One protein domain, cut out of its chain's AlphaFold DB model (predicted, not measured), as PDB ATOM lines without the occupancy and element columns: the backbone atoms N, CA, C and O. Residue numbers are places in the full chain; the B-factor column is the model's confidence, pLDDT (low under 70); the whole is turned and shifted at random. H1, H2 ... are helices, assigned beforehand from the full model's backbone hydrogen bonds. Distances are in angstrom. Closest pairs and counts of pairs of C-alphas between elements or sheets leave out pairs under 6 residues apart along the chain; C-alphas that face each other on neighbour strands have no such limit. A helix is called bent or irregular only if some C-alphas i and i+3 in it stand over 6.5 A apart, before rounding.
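What this domain is: This is residues 314 to 393 of the 422 residues of an uncharacterized protein of candidate division KSB1 bacterium (UniProt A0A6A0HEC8). Two long helices, H2 and H3, lie side by side as an antiparallel hairpin, and two shorter helices, H1 and H4, make a second layer over it, H1 crossing over H2 and H4 crossing over H3. H1 and H4 also touch each other, which closes a ring of contacts from H1 to H2, H3, H4 and back to H1. The printed part has 80 residues with four named helices in the order H1, H2, H3, H4 and no named strand; its class is all helix. It is compact, with a radius of gyration of the C-alphas of 11.6 A, and elongated in outline, with spans of 35 by 19 by 19 A.

Where its parts are: The longest helix is H3, 19 residues from Pro 355 to Ser 373, 26.5 A from first to last C-alpha. H3 is irregular: C-alphas 357 and 360 are 7.3 A apart, and its line is a rough one. Before it in the chain comes H2, residues 336 to 353, with a length of 26.4 A; C-alpha 336 is at (192.782, 157.074, 159.184) and C-alpha 353 at (172.145, 160.046, 142.986). H1 holds residues 314 to 327 and is 20.2 A long, beginning with C-alpha 314 at (189.643, 157.900, 148.459). H4 holds residues 382 to 392 and is 15.5 A long, ending with C-alpha 392 at (180.725, 151.829, 143.369).

How they stand to each other: H3 touches H2, with 17 pairs of C-alphas within 8 A. The closest C-alphas of the two, those of Ala 351 and Tyr 358, are 5.1 A apart. They form a helical hairpin and run opposite ways at a shallow tilt of 15 degrees. H3 also touches H4, the closest C-alphas being those of Ala 361 and Ile 385 at 4.7 A. These two form a second helical hairpin, running opposite ways at a steep tilt of 45 degrees. H1 touches H2, the closest C-alphas being those of Ala 314 and Ala 343 at 4.7 A; they run opposite ways at a steep tilt of 57 degrees. H1 touches H4 as well, with 6 pairs of C-alphas within 8 A, the closest being those of Leu 322 and Pro 382 at 6.0 A. Their lines stand at a shallow tilt of 32 degrees, only just short of steep, and they run opposite ways. H2 and H4 are close but not clearly touching, the C-alphas of Leu 347 and Ile 389 being the closest at 7.9 A. H1 and H3 are apart. Of the four pairs of helices that touch, two are at a shallow tilt, and the packing is part aligned, part crossed. In H1 and H4 every O i to N i+4 pair is within hydrogen-bond range; in H2 it is 13 of 14 pairs and in H3 13 of 15.

The domain as a whole: The two C-alphas farthest apart are those of Gln 330 and Gln 353, 35.5 A, while the first and last printed C-alphas, those of Ala 314 and Leu 393, are 10.9 A apart. The printed part runs from residue 314 to residue 393 of a chain of 422 residues and has no cut. The link from H2 to H3 is tight, with one residue between them. The links from H1 to H2 and from H3 to H4 are short, with 8 residues each. The mean pLDDT of the printed part is 84.1; residues 328 to 334, in the link from H1 to H2, are under 70.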
ATOM      1  N   ALA A 314     189.968 157.934 147.033       89.25
ATOM      2  CA  ALA A 314     189.643 157.900 148.459       89.25
ATOM      3  C   ALA A 314     188.882 156.619 148.832       89.25
ATOM      4  O   ALA A 314     189.239 155.975 149.821       89.25
ATOM      5  N   LEU A 315     187.920 156.163 148.017       89.44
ATOM      6  CA  LEU A 315     187.231 154.884 148.261       89.44
ATOM      7  C   LEU A 315     188.183 153.672 148.231       89.44
ATOM      8  O   LEU A 315     188.025 152.754 149.043       89.44
ATOM      9  N   ARG A 316     189.192 153.651 147.343       88.94
ATOM     10  CA  ARG A 316     190.224 152.593 147.323       88.94
ATOM     11  C   ARG A 316     191.077 152.605 148.592       88.94
ATOM     12  O   ARG A 316     191.280 151.546 149.190       88.94
ATOM     13  N   ARG A 317     191.527 153.787 149.031       88.25
ATOM     14  CA  ARG A 317     192.284 153.959 150.284       88.25
ATOM     15  C   ARG A 317     191.452 153.538 151.501       88.25
ATOM     16  O   ARG A 317     191.929 152.763 152.329       88.25
ATOM     17  N   ALA A 318     190.183 153.939 151.565       89.88
ATOM     18  CA  ALA A 318     189.269 153.529 152.628       89.88
ATOM     19  C   ALA A 318     189.019 152.017 152.642       89.88
ATOM     20  O   ALA A 318     189.009 151.414 153.712       89.88
ATOM     21  N   ARG A 319     188.889 151.361 151.481       89.81
ATOM     22  CA  ARG A 319     188.768 149.895 151.408       89.81
ATOM     23  C   ARG A 319     189.964 149.183 152.042       89.81
ATOM     24  O   ARG A 319     189.765 148.213 152.771       89.81
ATOM     25  N   ALA A 320     191.184 149.645 151.764       87.69
ATOM     26  CA  ALA A 320     192.397 149.074 152.346       87.69
ATOM     27  C   ALA A 320     192.410 149.229 153.878       87.69
ATOM     28  O   ALA A 320     192.674 148.258 154.591       87.69
ATOM     29  N   LEU A 321     192.019 150.403 154.385       87.31
ATOM     30  CA  LEU A 321     191.886 150.640 155.824       87.31
ATOM     31  C   LEU A 321     190.810 149.763 156.473       87.31
ATOM     32  O   LEU A 321     191.059 149.172 157.517       87.31
ATOM     33  N   LEU A 322     189.634 149.611 155.857       87.06
ATOM     34  CA  LEU A 322     188.563 148.755 156.389       87.06
ATOM     35  C   LEU A 322     189.012 147.291 156.513       87.06
ATOM     36  O   LEU A 322     188.705 146.629 157.506       87.06
ATOM     37  N   GLN A 323     189.813 146.804 155.558       85.56
ATOM     38  CA  GLN A 323     190.423 145.477 155.648       85.56
ATOM     39  C   GLN A 323     191.434 145.370 156.797       85.56
ATOM     40  O   GLN A 323     191.509 144.321 157.442       85.56
ATOM     41  N   GLN A 324     192.196 146.430 157.074       83.25
ATOM     42  CA  GLN A 324     193.127 146.480 158.201       83.25
ATOM     43  C   GLN A 324     192.383 146.483 159.545       83.25
ATOM     44  O   GLN A 324     192.706 145.672 160.412       83.25
ATOM     45  N   ILE A 325     191.322 147.290 159.667       81.50
ATOM     46  CA  ILE A 325     190.439 147.363 160.846       81.50
ATOM     47  C   ILE A 325     189.827 145.989 161.166       81.50
ATOM     48  O   ILE A 325     189.725 145.607 162.331       81.50
ATOM     49  N   LYS A 326     189.458 145.211 160.139       80.94
ATOM     50  CA  LYS A 326     188.952 143.838 160.313       80.94
ATOM     51  C   LYS A 326     190.016 142.843 160.781       80.94
ATOM     52  O   LYS A 326     189.684 141.914 161.513       80.94
ATOM     53  N   LYS A 327     191.266 142.985 160.326       79.12
ATOM     54  CA  LYS A 327     192.353 142.028 160.606       79.12
ATOM     55  C   LYS A 327     193.045 142.275 161.942       79.12
ATOM     56  O   LYS A 327     193.532 141.323 162.549       79.12
ATOM     57  N   SER A 328     193.143 143.519 162.401       69.44
ATOM     58  CA  SER A 328     193.804 143.841 163.669       69.44
ATOM     59  C   SER A 328     193.171 145.072 164.325       69.44
ATOM     60  O   SER A 328     193.192 146.144 163.730       69.44
ATOM     61  N   PRO A 329     192.665 144.966 165.569       63.06
ATOM     62  CA  PRO A 329     192.120 146.093 166.328       63.06
ATOM     63  C   PRO A 329     193.233 146.910 167.016       63.06
ATOM     64  O   PRO A 329     193.108 147.283 168.179       63.06
ATOM     65  N   GLN A 330     194.361 147.119 166.334       63.03
ATOM     66  CA  GLN A 330     195.450 147.968 166.824       63.03
ATOM     67  C   GLN A 330     195.144 149.449 166.543       63.03
ATOM     68  O   GLN A 330     194.341 149.734 165.650       63.03
ATOM     69  N   PRO A 331     195.756 150.390 167.290       60.25
ATOM     70  CA  PRO A 331     195.549 151.816 167.063       60.25
ATOM     71  C   PRO A 331     195.923 152.172 165.622       60.25
ATOM     72  O   PRO A 331     197.041 151.923 165.175       60.25
ATOM     73  N   LEU A 332     194.947 152.708 164.891       68.00
ATOM     74  CA  LEU A 332     195.129 153.164 163.519       68.00
ATOM     75  C   LEU A 332     195.942 154.459 163.499       68.00
ATOM     76  O   LEU A 332     195.947 155.222 164.464       68.00
ATOM     77  N   GLU A 333     196.622 154.704 162.382       68.62
ATOM     78  CA  GLU A 333     197.327 155.962 162.150       68.62
ATOM     79  C   GLU A 333     196.375 157.159 162.297       68.62
ATOM     80  O   GLU A 333     195.202 157.085 161.928       68.62
ATOM     81  N   ALA A 334     196.890 158.298 162.769       67.38
ATOM     82  CA  ALA A 334     196.119 159.541 162.890       67.38
ATOM     83  C   ALA A 334     195.530 160.029 161.544       67.38
ATOM     84  O   ALA A 334     194.605 160.833 161.522       67.38
ATOM     85  N   SER A 335     196.043 159.524 160.419       76.94
ATOM     86  CA  SER A 335     195.552 159.763 159.058       76.94
ATOM     87  C   SER A 335     194.269 158.986 158.714       76.94
ATOM     88  O   SER A 335     193.610 159.307 157.723       76.94
ATOM     89  N   ALA A 336     193.886 157.976 159.506       80.94
ATOM     90  CA  ALA A 336     192.782 157.074 159.184       80.94
ATOM     91  C   ALA A 336     191.413 157.769 159.189       80.94
ATOM     92  O   ALA A 336     190.575 157.466 158.339       80.94
ATOM     93  N   THR A 337     191.188 158.720 160.101       83.50
ATOM     94  CA  THR A 337     189.956 159.526 160.127       83.50
ATOM     95  C   THR A 337     189.839 160.379 158.872       83.50
ATOM     96  O   THR A 337     188.793 160.364 158.234       83.50
ATOM     97  N   ASN A 338     190.934 161.013 158.445       87.75
ATOM     98  CA  ASN A 338     190.956 161.861 157.252       87.75
ATOM     99  C   ASN A 338     190.664 161.049 155.980       87.75
ATOM    100  O   ASN A 338     189.862 161.463 155.148       87.75
ATOM    101  N   ILE A 339     191.241 159.849 155.849       88.25
ATOM    102  CA  ILE A 339     190.981 158.965 154.699       88.25
ATOM    103  C   ILE A 339     189.508 158.519 154.662       88.25
ATOM    104  O   ILE A 339     188.910 158.439 153.588       88.25
ATOM    105  N   LEU A 340     188.908 158.230 155.822       88.56
ATOM    106  CA  LEU A 340     187.490 157.871 155.915       88.56
ATOM    107  C   LEU A 340     186.566 159.069 155.650       88.56
ATOM    108  O   LEU A 340     185.502 158.879 155.064       88.56
ATOM    109  N   GLU A 341     186.957 160.282 156.040       89.81
ATOM    110  CA  GLU A 341     186.227 161.516 155.733       89.81
ATOM    111  C   GLU A 341     186.241 161.828 154.233       89.81
ATOM    112  O   GLU A 341     185.177 162.061 153.657       89.81
ATOM    113  N   GLU A 342     187.406 161.748 153.581       90.62
ATOM    114  CA  GLU A 342     187.544 161.893 152.123       90.62
ATOM    115  C   GLU A 342     186.669 160.866 151.385       90.62
ATOM    116  O   GLU A 342     185.879 161.211 150.503       90.62
ATOM    117  N   ALA A 343     186.727 159.598 151.800       91.00
ATOM    118  CA  ALA A 343     185.887 158.545 151.236       91.00
ATOM    119  C   ALA A 343     184.392 158.763 151.521       91.00
ATOM    120  O   ALA A 343     183.546 158.422 150.695       91.00
ATOM    121  N   GLY A 344     184.054 159.343 152.673       90.12
ATOM    122  CA  GLY A 344     182.694 159.728 153.028       90.12
ATOM    123  C   GLY A 344     182.132 160.801 152.098       90.12
ATOM    124  O   GLY A 344     180.964 160.716 151.719       90.12
ATOM    125  N   GLN A 345     182.957 161.764 151.681       88.94
ATOM    126  CA  GLN A 345     182.576 162.790 150.706       88.94
ATOM    127  C   GLN A 345     182.342 162.188 149.312       88.94
ATOM    128  O   GLN A 345     181.296 162.451 148.715       88.94
ATOM    129  N   GLU A 346     183.239 161.319 148.827       89.50
ATOM    130  CA  GLU A 346     183.050 160.590 147.556       89.50
ATOM    131  C   GLU A 346     181.775 159.723 147.597       89.50
ATOM    132  O   GLU A 346     180.933 159.765 146.695       89.50
ATOM    133  N   LEU A 347     181.560 158.981 148.689       88.88
ATOM    134  CA  LEU A 347     180.375 158.137 148.863       88.88
ATOM    135  C   LEU A 347     179.086 158.971 148.948       88.88
ATOM    136  O   LEU A 347     178.053 158.558 148.415       88.88
ATOM    137  N   ALA A 348     179.134 160.153 149.569       88.38
ATOM    138  CA  ALA A 348     177.996 161.064 149.663       88.38
ATOM    139  C   ALA A 348     177.551 161.579 148.288       88.38
ATOM    140  O   ALA A 348     176.348 161.618 148.021       88.38
ATOM    141  N   GLN A 349     178.489 161.881 147.384       86.44
ATOM    142  CA  GLN A 349     178.163 162.271 146.007       86.44
ATOM    143  C   GLN A 349     177.385 161.165 145.273       86.44
ATOM    144  O   GLN A 349     176.379 161.437 144.615       86.44
ATOM    145  N   HIS A 350     177.772 159.898 145.452       84.62
ATOM    146  CA  HIS A 350     177.027 158.762 144.897       84.62
ATOM    147  C   HIS A 350     175.691 158.503 145.608       84.62
ATOM    148  O   HIS A 350     174.716 158.080 144.976       84.62
ATOM    149  N   ALA A 351     175.613 158.774 146.912       84.31
ATOM    150  CA  ALA A 351     174.385 158.651 147.688       84.31
ATOM    151  C   ALA A 351     173.315 159.666 147.263       84.31
ATOM    152  O   ALA A 351     172.139 159.308 147.249       84.31
ATOM    153  N   LEU A 352     173.702 160.877 146.849       84.81
ATOM    154  CA  LEU A 352     172.771 161.879 146.311       84.81
ATOM    155  C   LEU A 352     172.050 161.382 145.049       84.81
ATOM    156  O   LEU A 352     170.865 161.646 144.872       84.81
ATOM    157  N   GLN A 353     172.737 160.613 144.201       83.44
ATOM    158  CA  GLN A 353     172.145 160.046 142.986       83.44
ATOM    159  C   GLN A 353     171.262 158.818 143.273       83.44
ATOM    160  O   GLN A 353     170.326 158.540 142.526       83.44
ATOM    161  N   LYS A 354     171.564 158.048 144.332       82.00
ATOM    162  CA  LYS A 354     170.849 156.808 144.703       82.00
ATOM    163  C   LYS A 354     170.678 156.690 146.229       82.00
ATOM    164  O   LYS A 354     171.331 155.846 146.856       82.00
ATOM    165  N   PRO A 355     169.763 157.465 146.843       75.38
ATOM    166  CA  PRO A 355     169.663 157.568 148.303       75.38
ATOM    167  C   PRO A 355     169.312 156.234 148.973       75.38
ATOM    168  O   PRO A 355     169.915 155.858 149.978       75.38
ATOM    169  N   GLY A 356     168.417 155.439 148.381       78.00
ATOM    170  CA  GLY A 356     167.960 154.174 148.975       78.00
ATOM    171  C   GLY A 356     169.041 153.097 149.158       78.00
ATOM    172  O   GLY A 356     168.839 152.173 149.942       78.00
ATOM    173  N   ARG A 357     170.189 153.196 148.467       80.94
ATOM    174  CA  ARG A 357     171.227 152.148 148.466       80.94
ATOM    175  C   ARG A 357     172.430 152.467 149.356       80.94
ATOM    176  O   ARG A 357     173.027 151.543 149.898       80.94
ATOM    177  N   TYR A 358     172.771 153.746 149.532       87.06
ATOM    178  CA  TYR A 358     174.045 154.157 150.143       87.06
ATOM    179  C   TYR A 358     173.909 154.881 151.495       87.06
ATOM    180  O   TYR A 358     174.898 155.019 152.210       87.06
ATOM    181  N   LEU A 359     172.695 155.267 151.915       85.06
ATOM    182  CA  LEU A 359     172.471 155.962 153.196       85.06
ATOM    183  C   LEU A 359     172.897 155.142 154.425       85.06
ATOM    184  O   LEU A 359     173.517 155.685 155.338       85.06
ATOM    185  N   LYS A 360     172.623 153.831 154.435       87.62
ATOM    186  CA  LYS A 360     173.051 152.937 155.528       87.62
ATOM    187  C   LYS A 360     174.577 152.886 155.658       87.62
ATOM    188  O   LYS A 360     175.097 152.843 156.767       87.62
ATOM    189  N   ALA A 361     175.288 152.932 154.531       88.38
ATOM    190  CA  ALA A 361     176.746 152.946 154.512       88.38
ATOM    191  C   ALA A 361     177.317 154.287 154.994       88.38
ATOM    192  O   ALA A 361     178.280 154.279 155.750       88.38
ATOM    193  N   LEU A 362     176.698 155.426 154.652       88.75
ATOM    194  CA  LEU A 362     177.093 156.739 155.188       88.75
ATOM    195  C   LEU A 362     176.912 156.834 156.706       88.75
ATOM    196  O   LEU A 362     177.771 157.367 157.404       88.75
ATOM    197  N   GLN A 363     175.805 156.302 157.227       89.50
ATOM    198  CA  GLN A 363     175.561 156.249 158.670       89.50
ATOM    199  C   GLN A 363     176.592 155.361 159.378       89.50
ATOM    200  O   GLN A 363     177.151 155.757 160.402       89.50
ATOM    201  N   ALA A 364     176.898 154.193 158.806       89.50
ATOM    202  CA  ALA A 364     177.943 153.304 159.310       89.50
ATOM    203  C   ALA A 364     179.345 153.942 159.246       89.50
ATOM    204  O   ALA A 364     180.144 153.786 160.163       89.50
ATOM    205  N   LEU A 365     179.640 154.713 158.198       90.12
ATOM    206  CA  LEU A 365     180.909 155.426 158.050       90.12
ATOM    207  C   LEU A 365     181.048 156.539 159.094       90.12
ATOM    208  O   LEU A 365     182.087 156.653 159.737       90.12
ATOM    209  N   ARG A 366     179.986 157.312 159.337       90.12
ATOM    210  CA  ARG A 366     179.992 158.369 160.359       90.12
ATOM    211  C   ARG A 366     180.124 157.816 161.777       90.12
ATOM    212  O   ARG A 366     180.832 158.391 162.597       90.12
ATOM    213  N   THR A 367     179.461 156.699 162.068       89.19
ATOM    214  CA  THR A 367     179.600 156.014 163.365       89.19
ATOM    215  C   THR A 367     181.002 155.443 163.554       89.19
ATOM    216  O   THR A 367     181.552 155.580 164.643       89.19
ATOM    217  N   LEU A 368     181.617 154.907 162.493       87.00
ATOM    218  CA  LEU A 368     183.005 154.446 162.513       87.00
ATOM    219  C   LEU A 368     184.005 155.590 162.760       87.00
ATOM    220  O   LEU A 368     184.897 155.439 163.587       87.00
ATOM    221  N   ILE A 369     183.851 156.739 162.091       87.75
ATOM    222  CA  ILE A 369     184.712 157.917 162.318       87.75
ATOM    223  C   ILE A 369     184.599 158.390 163.772       87.75
ATOM    224  O   ILE A 369     185.613 158.586 164.440       87.75
ATOM    225  N   ASN A 370     183.373 158.497 164.290       88.06
ATOM    226  CA  ASN A 370     183.140 158.905 165.672       88.06
ATOM    227  C   ASN A 370     183.747 157.910 166.676       88.06
ATOM    228  O   ASN A 370     184.395 158.341 167.627       88.06
ATOM    229  N   SER A 371     183.594 156.595 166.464       84.50
ATOM    230  CA  SER A 371     184.197 155.598 167.360       84.50
ATOM    231  C   SER A 371     185.722 155.688 167.344       84.50
ATOM    232  O   SER A 371     186.345 155.696 168.401       84.50
ATOM    233  N   LEU A 372     186.319 155.857 166.157       81.81
ATOM    234  CA  LEU A 372     187.769 155.989 166.010       81.81
ATOM    235  C   LEU A 372     188.301 157.246 166.705       81.81
ATOM    236  O   LEU A 372     189.332 157.178 167.369       81.81
ATOM    237  N   SER A 373     187.571 158.364 166.630       81.06
ATOM    238  CA  SER A 373     187.920 159.592 167.358       81.06
ATOM    239  C   SER A 373     187.854 159.435 168.885       81.06
ATOM    240  O   SER A 373     188.584 160.110 169.603       81.06
ATOM    241  N   ALA A 374     187.027 158.506 169.378       81.81
ATOM    242  CA  ALA A 374     186.906 158.160 170.794       81.81
ATOM    243  C   ALA A 374     187.895 157.063 171.249       81.81
ATOM    244  O   ALA A 374     187.893 156.689 172.418       81.81
ATOM    245  N   GLY A 375     188.742 156.546 170.348       77.06
ATOM    246  CA  GLY A 375     189.686 155.460 170.642       77.06
ATOM    247  C   GLY A 375     189.063 154.056 170.649       77.06
ATOM    248  O   GLY A 375     189.717 153.101 171.065       77.06
ATOM    249  N   GLU A 376     187.825 153.911 170.171       79.50
ATOM    250  CA  GLU A 376     187.095 152.644 170.092       79.50
ATOM    251  C   GLU A 376     186.926 152.174 168.636       79.50
ATOM    252  O   GLU A 376     186.820 152.964 167.697       79.50
ATOM    253  N   VAL A 377     186.861 150.857 168.416       77.69
ATOM    254  CA  VAL A 377     186.689 150.284 167.070       77.69
ATOM    255  C   VAL A 377     185.306 149.650 166.939       77.69
ATOM    256  O   VAL A 377     185.046 148.584 167.500       77.69
ATOM    257  N   CYS A 378     184.426 150.269 166.146       81.81
ATOM    258  CA  CYS A 378     183.145 149.670 165.773       81.81
ATOM    259  C   CYS A 378     183.356 148.446 164.861       81.81
ATOM    260  O   CYS A 378     183.784 148.585 163.715       81.81
ATOM    261  N   ARG A 379     183.026 147.241 165.345       79.50
ATOM    262  CA  ARG A 379     183.219 145.981 164.596       79.50
ATOM    263  C   ARG A 379     182.160 145.719 163.523       79.50
ATOM    264  O   ARG A 379     182.470 145.075 162.524       79.50
ATOM    265  N   ASP A 380     180.953 146.253 163.696       83.75
ATOM    266  CA  ASP A 380     179.821 146.021 162.782       83.75
ATOM    267  C   ASP A 380     179.723 147.073 161.663       83.75
ATOM    268  O   ASP A 380     179.098 146.844 160.626       83.75
ATOM    269  N   CYS A 381     180.385 148.219 161.833       84.38
ATOM    270  CA  CYS A 381     180.377 149.322 160.875       84.38
ATOM    271  C   CYS A 381     181.081 149.018 159.529       84.38
ATOM    272  O   CYS A 381     180.586 149.479 158.501       84.38
ATOM    273  N   PRO A 382     182.187 148.244 159.453       85.75
ATOM    274  CA  PRO A 382     182.900 148.013 158.192       85.75
ATOM    275  C   PRO A 382     182.106 147.255 157.118       85.75
ATOM    276  O   PRO A 382     182.296 147.501 155.929       85.75
ATOM    277  N   ALA A 383     181.211 146.339 157.503       87.31
ATOM    278  CA  ALA A 383     180.473 145.492 156.561       87.31
ATOM    279  C   ALA A 383     179.577 146.273 155.567       87.31
ATOM    280  O   ALA A 383     179.739 146.083 154.357       87.31
ATOM    281  N   PRO A 384     178.673 147.171 156.008       87.88
ATOM    282  CA  PRO A 384     177.860 147.972 155.088       87.88
ATOM    283  C   PRO A 384     178.690 148.956 154.248       87.88
ATOM    284  O   PRO A 384     178.320 149.242 153.108       87.88
ATOM    285  N   ILE A 385     179.815 149.453 154.777       89.12
ATOM    286  CA  ILE A 385     180.704 150.381 154.062       89.12
ATOM    287  C   ILE A 385     181.410 149.656 152.913       89.12
ATOM    288  O   ILE A 385     181.380 150.126 151.777       89.12
ATOM    289  N   GLU A 386     181.979 148.475 153.169       88.69
ATOM    290  CA  GLU A 386     182.620 147.669 152.129       88.69
ATOM    291  C   GLU A 386     181.645 147.275 151.022       88.69
ATOM    292  O   GLU A 386     182.003 147.341 149.850       88.69
ATOM    293  N   GLN A 387     180.409 146.909 151.370       88.62
ATOM    294  CA  GLN A 387     179.396 146.569 150.374       88.62
ATOM    295  C   GLN A 387     179.044 147.773 149.487       88.62
ATOM    296  O   GLN A 387     178.832 147.612 148.284       88.62
ATOM    297  N   ALA A 388     178.983 148.983 150.046       88.88
ATOM    298  CA  ALA A 388     178.768 150.196 149.261       88.88
ATOM    299  C   ALA A 388     179.962 150.498 148.344       88.88
ATOM    300  O   ALA A 388     179.761 150.697 147.150       88.88
ATOM    301  N   ILE A 389     181.185 150.430 148.875       90.06
ATOM    302  CA  ILE A 389     182.440 150.582 148.124       90.06
ATOM    303  C   ILE A 389     182.486 149.586 146.952       90.06
ATOM    304  O   ILE A 389     182.689 149.984 145.809       90.06
ATOM    305  N   TRP A 390     182.203 148.305 147.192       87.75
ATOM    306  CA  TRP A 390     182.237 147.260 146.159       87.75
ATOM    307  C   TRP A 390     181.230 147.489 145.024       87.75
ATOM    308  O   TRP A 390     181.486 147.117 143.887       87.75
ATOM    309  N   ASN A 391     180.087 148.111 145.322       87.56
ATOM    310  CA  ASN A 391     179.082 148.457 144.315       87.56
ATOM    311  C   ASN A 391     179.446 149.704 143.489       87.56
ATOM    312  O   ASN A 391     178.857 149.906 142.429       87.56
ATOM    313  N   ILE A 392     180.341 150.559 143.997       87.44
ATOM    314  CA  ILE A 392     180.725 151.829 143.369       87.44
ATOM    315  C   ILE A 392     181.995 151.665 142.526       87.44
ATOM    316  O   ILE A 392     182.068 152.231 141.438       87.44
ATOM    317  N   LEU A 393     182.985 150.892 142.991       87.81
ATOM    318  CA  LEU A 393     184.254 150.770 142.274       87.81
ATOM    319  C   LEU A 393     184.109 149.968 140.968       87.81
ATOM    320  O   LEU A 393     183.624 148.835 140.996       87.81
TER     321      LEU A 393